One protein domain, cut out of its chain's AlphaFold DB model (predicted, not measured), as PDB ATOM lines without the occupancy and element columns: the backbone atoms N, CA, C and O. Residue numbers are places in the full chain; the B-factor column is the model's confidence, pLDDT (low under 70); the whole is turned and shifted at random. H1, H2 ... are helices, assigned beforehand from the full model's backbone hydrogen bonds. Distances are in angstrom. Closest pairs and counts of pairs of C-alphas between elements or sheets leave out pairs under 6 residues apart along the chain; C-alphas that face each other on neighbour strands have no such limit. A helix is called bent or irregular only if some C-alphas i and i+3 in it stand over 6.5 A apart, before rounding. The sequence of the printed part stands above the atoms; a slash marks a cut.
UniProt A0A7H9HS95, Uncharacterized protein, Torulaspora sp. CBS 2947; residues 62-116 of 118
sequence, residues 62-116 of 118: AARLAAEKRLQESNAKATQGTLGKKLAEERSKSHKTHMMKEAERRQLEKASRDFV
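Overview. This is residues 62 to 116 of the 118 residues of an uncharacterized protein of Torulaspora sp. CBS 2947 (UniProt A0A7H9HS95). Two helices meet at their ends in an open L, the shorter H1 as one arm and the much longer H2 as the other, with a tight link at the corner. Most of each arm stands free, and nothing fills the space between them. The printed part has 55 residues, with two named helices in the order H1, H2 and no named strand; its class is all helix. It is extended, with a radius of gyration of the C-alphas of 18.1 A, and only just flat, its C-alphas spanning 50 by 33 by 6 A.

Along the chain. H1 covers residues 62 to 78 and is 24.3 A long from first to last C-alpha; it begins at C-alpha 62, at (-21.506, -38.931, 19.079), and ends at C-alpha 78, at (-9.901, -40.280, -2.197). H2 covers residues 81 to 114 and is 49.8 A long, ending at C-alpha 114, at (-51.365, -29.950, -15.705).

Arrangement. H1 and H2 are close but not clearly touching, with 1 pair of C-alphas within 8 A. That closest pair is Ala 78 and Gly 84, whose C-alphas are 6.1 A apart. Their lines stand at a steep tilt of 64 degrees, and they run opposite ways. Their centres are 24.4 A apart. In H1 and H2 every backbone O i to N i+4 pair is within hydrogen-bond range. Neither helix is bent.

Size, cuts and confidence. The two C-alphas farthest apart are those of Gly 81 and Val 116, at 53.1 A. The printed part has no cut, and its link from H1 to H2, 2 residues, is tight. Residues 62 to 74, which belong to H1, stand free, and so do residues 90 to 116, of which 90 to 114 belong to H2. The mean pLDDT of the printed part is 89.1; residues 114 to 116 are under 70.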
ATOM      1  N   ALA A  62     -22.851 -38.374  19.169       88.75
ATOM      2  CA  ALA A  62     -21.506 -38.931  19.079       88.75
ATOM      3  C   ALA A  62     -21.365 -39.865  17.864       88.75
ATOM      4  O   ALA A  62     -20.384 -39.783  17.123       88.75
ATOM      5  N   ALA A  63     -22.366 -40.717  17.609       91.06
ATOM      6  CA  ALA A  63     -22.390 -41.571  16.425       91.06
ATOM      7  C   ALA A  63     -22.458 -40.754  15.126       91.06
ATOM      8  O   ALA A  63     -21.743 -41.073  14.172       91.06
ATOM      9  N   ARG A  64     -23.262 -39.682  15.092       92.44
ATOM     10  CA  ARG A  64     -23.352 -38.770  13.943       92.44
ATOM     11  C   ARG A  64     -21.997 -38.136  13.642       92.44
ATOM     12  O   ARG A  64     -21.537 -38.214  12.506       92.44
ATOM     13  N   LEU A  65     -21.340 -37.573  14.652       92.31
ATOM     14  CA  LEU A  65     -20.026 -36.944  14.501       92.31
ATOM     15  C   LEU A  65     -18.957 -37.953  14.073       92.31
ATOM     16  O   LEU A  65     -18.135 -37.659  13.209       92.31
ATOM     17  N   ALA A  66     -18.982 -39.169  14.622       92.56
ATOM     18  CA  ALA A  66     -18.062 -40.224  14.207       92.56
ATOM     19  C   ALA A  66     -18.285 -40.647  12.744       92.56
ATOM     20  O   ALA A  66     -17.318 -40.875  12.014       92.56
ATOM     21  N   ALA A  67     -19.541 -40.745  12.301       93.94
ATOM     22  CA  ALA A  67     -19.876 -41.053  10.914       93.94
ATOM     23  C   ALA A  67     -19.431 -39.932   9.965       93.94
ATOM     24  O   ALA A  67     -18.803 -40.209   8.942       93.94
ATOM     25  N   GLU A  68     -19.688 -38.677  10.330       93.25
ATOM     26  CA  GLU A  68     -19.254 -37.511   9.565       93.25
ATOM     27  C   GLU A  68     -17.729 -37.459   9.443       93.25
ATOM     28  O   GLU A  68     -17.198 -37.320   8.340       93.25
ATOM     29  N   LYS A  69     -17.011 -37.680  10.547       94.12
ATOM     30  CA  LYS A  69     -15.547 -37.717  10.544       94.12
ATOM     31  C   LYS A  69     -15.008 -38.808   9.618       94.12
ATOM     32  O   LYS A  69     -14.125 -38.544   8.806       94.12
ATOM     33  N   ARG A  70     -15.573 -40.021   9.671       93.19
ATOM     34  CA  ARG A  70     -15.192 -41.114   8.756       93.19
ATOM     35  C   ARG A  70     -15.439 -40.750   7.294       93.19
ATOM     36  O   ARG A  70     -14.601 -41.053   6.446       93.19
ATOM     37  N   LEU A  71     -16.561 -40.095   6.999       94.00
ATOM     38  CA  LEU A  71     -16.873 -39.639   5.648       94.00
ATOM     39  C   LEU A  71     -15.838 -38.617   5.166       94.00
ATOM     40  O   LEU A  71     -15.271 -38.793   4.087       94.00
ATOM     41  N   GLN A  72     -15.543 -37.599   5.975       93.31
ATOM     42  CA  GLN A  72     -14.551 -36.574   5.650       93.31
ATOM     43  C   GLN A  72     -13.161 -37.179   5.423       93.31
ATOM     44  O   GLN A  72     -12.529 -36.885   4.412       93.31
ATOM     45  N   GLU A  73     -12.709 -38.079   6.298       93.31
ATOM     46  CA  GLU A  73     -11.425 -38.772   6.144       93.31
ATOM     47  C   GLU A  73     -11.373 -39.626   4.871       93.31
ATOM     48  O   GLU A  73     -10.360 -39.638   4.168       93.31
ATOM     49  N   SER A  74     -12.456 -40.341   4.555       89.94
ATOM     50  CA  SER A  74     -12.532 -41.166   3.344       89.94
ATOM     51  C   SER A  74     -12.492 -40.317   2.071       89.94
ATOM     52  O   SER A  74     -11.756 -40.640   1.137       89.94
ATOM     53  N   ASN A  75     -13.199 -39.184   2.071       88.69
ATOM     54  CA  ASN A  75     -13.193 -38.230   0.971       88.69
ATOM     55  C   ASN A  75     -11.815 -37.593   0.817       88.69
ATOM     56  O   ASN A  75     -11.274 -37.597  -0.283       88.69
ATOM     57  N   ALA A  76     -11.211 -37.132   1.915       89.38
ATOM     58  CA  ALA A  76      -9.886 -36.525   1.899       89.38
ATOM     59  C   ALA A  76      -8.836 -37.477   1.308       89.38
ATOM     60  O   ALA A  76      -8.053 -37.059   0.457       89.38
ATOM     61  N   LYS A  77      -8.869 -38.765   1.685       90.00
ATOM     62  CA  LYS A  77      -8.001 -39.807   1.108       90.00
ATOM     63  C   LYS A  77      -8.264 -40.019  -0.383       90.00
ATOM     64  O   LYS A  77      -7.319 -40.124  -1.159       90.00
ATOM     65  N   ALA A  78      -9.528 -40.060  -0.800       84.25
ATOM     66  CA  ALA A  78      -9.901 -40.280  -2.197       84.25
ATOM     67  C   ALA A  78      -9.578 -39.084  -3.113       84.25
ATOM     68  O   ALA A  78      -9.336 -39.269  -4.305       84.25
ATOM     69  N   THR A  79      -9.569 -37.862  -2.576       88.50
ATOM     70  CA  THR A  79      -9.282 -36.631  -3.332       88.50
ATOM     71  C   THR A  79      -7.848 -36.131  -3.163       88.50
ATOM     72  O   THR A  79      -7.507 -35.065  -3.678       88.50
ATOM     73  N   GLN A  80      -6.998 -36.860  -2.438       92.31
ATOM     74  CA  GLN A  80      -5.605 -36.476  -2.242       92.31
ATOM     75  C   GLN A  80      -4.810 -36.619  -3.552       92.31
ATOM     76  O   GLN A  80      -4.972 -37.573  -4.312       92.31
ATOM     77  N   GLY A  81      -3.919 -35.661  -3.817       93.00
ATOM     78  CA  GLY A  81      -3.069 -35.657  -5.010       93.00
ATOM     79  C   GLY A  81      -3.728 -35.072  -6.266       93.00
ATOM     80  O   GLY A  81      -4.889 -34.667  -6.276       93.00
ATOM     81  N   THR A  82      -2.954 -34.973  -7.347       89.50
ATOM     82  CA  THR A  82      -3.367 -34.294  -8.589       89.50
ATOM     83  C   THR A  82      -4.442 -35.064  -9.353       89.50
ATOM     84  O   THR A  82      -5.404 -34.466  -9.830       89.50
ATOM     85  N   LEU A  83      -4.310 -36.391  -9.441       91.06
ATOM     86  CA  LEU A  83      -5.293 -37.256 -10.094       91.06
ATOM     87  C   LEU A  83      -6.628 -37.270  -9.334       91.06
ATOM     88  O   LEU A  83      -7.679 -37.139  -9.957       91.06
ATOM     89  N   GLY A  84      -6.588 -37.368  -8.001       92.19
ATOM     90  CA  GLY A  84      -7.785 -37.352  -7.154       92.19
ATOM     91  C   GLY A  84      -8.599 -36.067  -7.317       92.19
ATOM     92  O   GLY A  84      -9.813 -36.130  -7.507       92.19
ATOM     93  N   LYS A  85      -7.929 -34.907  -7.349       91.88
ATOM     94  CA  LYS A  85      -8.567 -33.605  -7.615       91.88
ATOM     95  C   LYS A  85      -9.251 -33.559  -8.980       91.88
ATOM     96  O   LYS A  85     -10.429 -33.221  -9.053       91.88
ATOM     97  N   LYS A  86      -8.562 -33.988 -10.043       94.31
ATOM     98  CA  LYS A  86      -9.140 -34.034 -11.398       94.31
ATOM     99  C   LYS A  86     -10.363 -34.945 -11.472       94.31
ATOM    100  O   LYS A  86     -11.374 -34.572 -12.053       94.31
ATOM    101  N   LEU A  87     -10.307 -36.123 -10.851       93.25
ATOM    102  CA  LEU A  87     -11.457 -37.028 -10.805       93.25
ATOM    103  C   LEU A  87     -12.633 -36.426 -10.029       93.25
ATOM    104  O   LEU A  87     -13.779 -36.604 -10.437       93.25
ATOM    105  N   ALA A  88     -12.374 -35.714  -8.931       91.81
ATOM    106  CA  ALA A  88     -13.416 -35.018  -8.182       91.81
ATOM    107  C   ALA A  88     -14.067 -33.892  -9.006       91.81
ATOM    108  O   ALA A  88     -15.289 -33.765  -9.000       91.81
ATOM    109  N   GLU A  89     -13.273 -33.123  -9.756       91.75
ATOM    110  CA  GLU A  89     -13.763 -32.084 -10.671       91.75
ATOM    111  C   GLU A  89     -14.613 -32.659 -11.811       91.75
ATOM    112  O   GLU A  89     -15.684 -32.138 -12.111       91.75
ATOM    113  N   GLU A  90     -14.189 -33.758 -12.432       92.06
ATOM    114  CA  GLU A  90     -14.975 -34.395 -13.496       92.06
ATOM    115  C   GLU A  90     -16.288 -34.983 -12.959       92.06
ATOM    116  O   GLU A  90     -17.357 -34.801 -13.550       92.06
ATOM    117  N   ARG A  91     -16.241 -35.616 -11.780       92.69
ATOM    118  CA  ARG A  91     -17.446 -36.106 -11.097       92.69
ATOM    119  C   ARG A  91     -18.399 -34.968 -10.735       92.69
ATOM    120  O   ARG A  91     -19.604 -35.129 -10.916       92.69
ATOM    121  N   SER A  92     -17.897 -33.828 -10.257       90.62
ATOM    122  CA  SER A  92     -18.746 -32.694  -9.869       90.62
ATOM    123  C   SER A  92     -19.430 -32.051 -11.076       90.62
ATOM    124  O   SER A  92     -20.629 -31.761 -11.015       90.62
ATOM    125  N   LYS A  93     -18.721 -31.914 -12.204       92.50
ATOM    126  CA  LYS A  93     -19.304 -31.462 -13.477       92.50
ATOM    127  C   LYS A  93     -20.414 -32.403 -13.936       92.50
ATOM    128  O   LYS A  93     -21.529 -31.951 -14.190       92.50
ATOM    129  N   SER A  94     -20.135 -33.708 -13.980       91.81
ATOM    130  CA  SER A  94     -21.125 -34.718 -14.364       91.81
ATOM    131  C   SER A  94     -22.358 -34.661 -13.458       91.81
ATOM    132  O   SER A  94     -23.484 -34.543 -13.946       91.81
ATOM    133  N   HIS A  95     -22.157 -34.625 -12.141       92.56
ATOM    134  CA  HIS A  95     -23.254 -34.580 -11.186       92.56
ATOM    135  C   HIS A  95     -24.121 -33.325 -11.343       92.56
ATOM    136  O   HIS A  95     -25.344 -33.434 -11.391       92.56
ATOM    137  N   LYS A  96     -23.515 -32.143 -11.522       92.00
ATOM    138  CA  LYS A  96     -24.258 -30.900 -11.774       92.00
ATOM    139  C   LYS A  96     -25.131 -31.004 -13.024       92.00
ATOM    140  O   LYS A  96     -26.299 -30.624 -12.986       92.00
ATOM    141  N   THR A  97     -24.589 -31.544 -14.117       92.31
ATOM    142  CA  THR A  97     -25.375 -31.726 -15.348       92.31
ATOM    143  C   THR A  97     -26.524 -32.709 -15.154       92.31
ATOM    144  O   THR A  97     -27.617 -32.472 -15.658       92.31
ATOM    145  N   HIS A  98     -26.311 -33.775 -14.379       92.69
ATOM    146  CA  HIS A  98     -27.361 -34.729 -14.043       92.69
ATOM    147  C   HIS A  98     -28.481 -34.072 -13.227       92.69
ATOM    148  O   HIS A  98     -29.648 -34.223 -13.565       92.69
ATOM    149  N   MET A  99     -28.130 -33.283 -12.208       92.88
ATOM    150  CA  MET A  99     -29.103 -32.559 -11.383       92.88
ATOM    151  C   MET A  99     -29.930 -31.558 -12.197       92.88
ATOM    152  O   MET A  99     -31.140 -31.479 -12.003       92.88
ATOM    153  N   MET A 100     -29.314 -30.832 -13.137       93.69
ATOM    154  CA  MET A 100     -30.064 -29.928 -14.022       93.69
ATOM    155  C   MET A 100     -31.037 -30.695 -14.918       93.69
ATOM    156  O   MET A 100     -32.211 -30.344 -14.974       93.69
ATOM    157  N   LYS A 101     -30.592 -31.796 -15.537       91.81
ATOM    158  CA  LYS A 101     -31.462 -32.646 -16.363       91.81
ATOM    159  C   LYS A 101     -32.627 -33.230 -15.570       91.81
ATOM    160  O   LYS A 101     -33.745 -33.288 -16.071       91.81
ATOM    161  N   GLU A 102     -32.394 -33.667 -14.334       92.75
ATOM    162  CA  GLU A 102     -33.473 -34.152 -13.468       92.75
ATOM    163  C   GLU A 102     -34.449 -33.040 -13.080       92.75
ATOM    164  O   GLU A 102     -35.656 -33.282 -13.028       92.75
ATOM    165  N   ALA A 103     -33.953 -31.828 -12.825       92.56
ATOM    166  CA  ALA A 103     -34.797 -30.675 -12.537       92.56
ATOM    167  C   ALA A 103     -35.673 -30.306 -13.746       92.56
ATOM    168  O   ALA A 103     -36.883 -30.158 -13.589       92.56
ATOM    169  N   GLU A 104     -35.089 -30.239 -14.943       91.12
ATOM    170  CA  GLU A 104     -35.806 -30.009 -16.202       91.12
ATOM    171  C   GLU A 104     -36.850 -31.101 -16.454       91.12
ATOM    172  O   GLU A 104     -38.013 -30.800 -16.721       91.12
ATOM    173  N   ARG A 105     -36.480 -32.378 -16.278       91.69
ATOM    174  CA  ARG A 105     -37.415 -33.500 -16.428       91.69
ATOM    175  C   ARG A 105     -38.597 -33.372 -15.472       91.69
ATOM    176  O   ARG A 105     -39.737 -33.509 -15.898       91.69
ATOM    177  N   ARG A 106     -38.352 -33.049 -14.199       90.75
ATOM    178  CA  ARG A 106     -39.423 -32.835 -13.212       90.75
ATOM    179  C   ARG A 106     -40.322 -31.652 -13.564       90.75
ATOM    180  O   ARG A 106     -41.511 -31.701 -13.269       90.75
ATOM    181  N   GLN A 107     -39.779 -30.587 -14.149       89.25
ATOM    182  CA  GLN A 107     -40.583 -29.449 -14.599       89.25
ATOM    183  C   GLN A 107     -41.482 -29.835 -15.778       89.25
ATOM    184  O   GLN A 107     -42.672 -29.535 -15.747       89.25
ATOM    185  N   LEU A 108     -40.950 -30.568 -16.758       87.69
ATOM    186  CA  LEU A 108     -41.728 -31.093 -17.885       87.69
ATOM    187  C   LEU A 108     -42.791 -32.110 -17.436       87.69
ATOM    188  O   LEU A 108     -43.920 -32.079 -17.918       87.69
ATOM    189  N   GLU A 109     -42.470 -32.987 -16.482       85.44
ATOM    190  CA  GLU A 109     -43.427 -33.927 -15.880       85.44
ATOM    191  C   GLU A 109     -44.570 -33.198 -15.155       85.44
ATOM    192  O   GLU A 109     -45.715 -33.634 -15.219       85.44
ATOM    193  N   LYS A 110     -44.292 -32.077 -14.478       85.25
ATOM    194  CA  LYS A 110     -45.338 -31.250 -13.855       85.25
ATOM    195  C   LYS A 110     -46.197 -30.548 -14.902       85.25
ATOM    196  O   LYS A 110     -47.410 -30.692 -14.866       85.25
ATOM    197  N   ALA A 111     -45.568 -29.878 -15.866       81.38
ATOM    198  CA  ALA A 111     -46.281 -29.185 -16.932       81.38
ATOM    199  C   ALA A 111     -47.172 -30.145 -17.738       81.38
ATOM    200  O   ALA A 111     -48.318 -29.828 -18.013       81.38
ATOM    201  N   SER A 112     -46.685 -31.346 -18.067       77.75
ATOM    202  CA  SER A 112     -47.487 -32.355 -18.775       77.75
ATOM    203  C   SER A 112     -48.653 -32.905 -17.952       77.75
ATOM    204  O   SER A 112     -49.687 -33.206 -18.535       77.75
ATOM    205  N   ARG A 113     -48.534 -33.002 -16.619       72.94
ATOM    206  CA  ARG A 113     -49.654 -33.392 -15.744       72.94
ATOM    207  C   ARG A 113     -50.751 -32.332 -15.677       72.94
ATOM    208  O   ARG A 113     -51.914 -32.706 -15.607       72.94
ATOM    209  N   ASP A 114     -50.396 -31.052 -15.749       64.75
ATOM    210  CA  ASP A 114     -51.365 -29.950 -15.705       64.75
ATOM    211  C   ASP A 114     -52.201 -29.828 -17.004       64.75
ATOM    212  O   ASP A 114     -53.254 -29.193 -16.996       64.75
ATOM    213  N   PHE A 115     -51.776 -30.461 -18.110       62.84
ATOM    214  CA  PHE A 115     -52.491 -30.471 -19.401       62.84
ATOM    215  C   PHE A 115     -53.289 -31.756 -19.689       62.84
ATOM    216  O   PHE A 115     -53.880 -31.865 -20.762       62.84
ATOM    217  N   VAL A 116     -53.345 -32.722 -18.764       61.81
ATOM    218  CA  VAL A 116     -54.261 -33.870 -18.887       61.81
ATOM    219  C   VAL A 116     -55.616 -33.462 -18.302       61.81
ATOM    220  O   VAL A 116     -55.862 -33.644 -17.113       61.81
TER     221      VAL A 116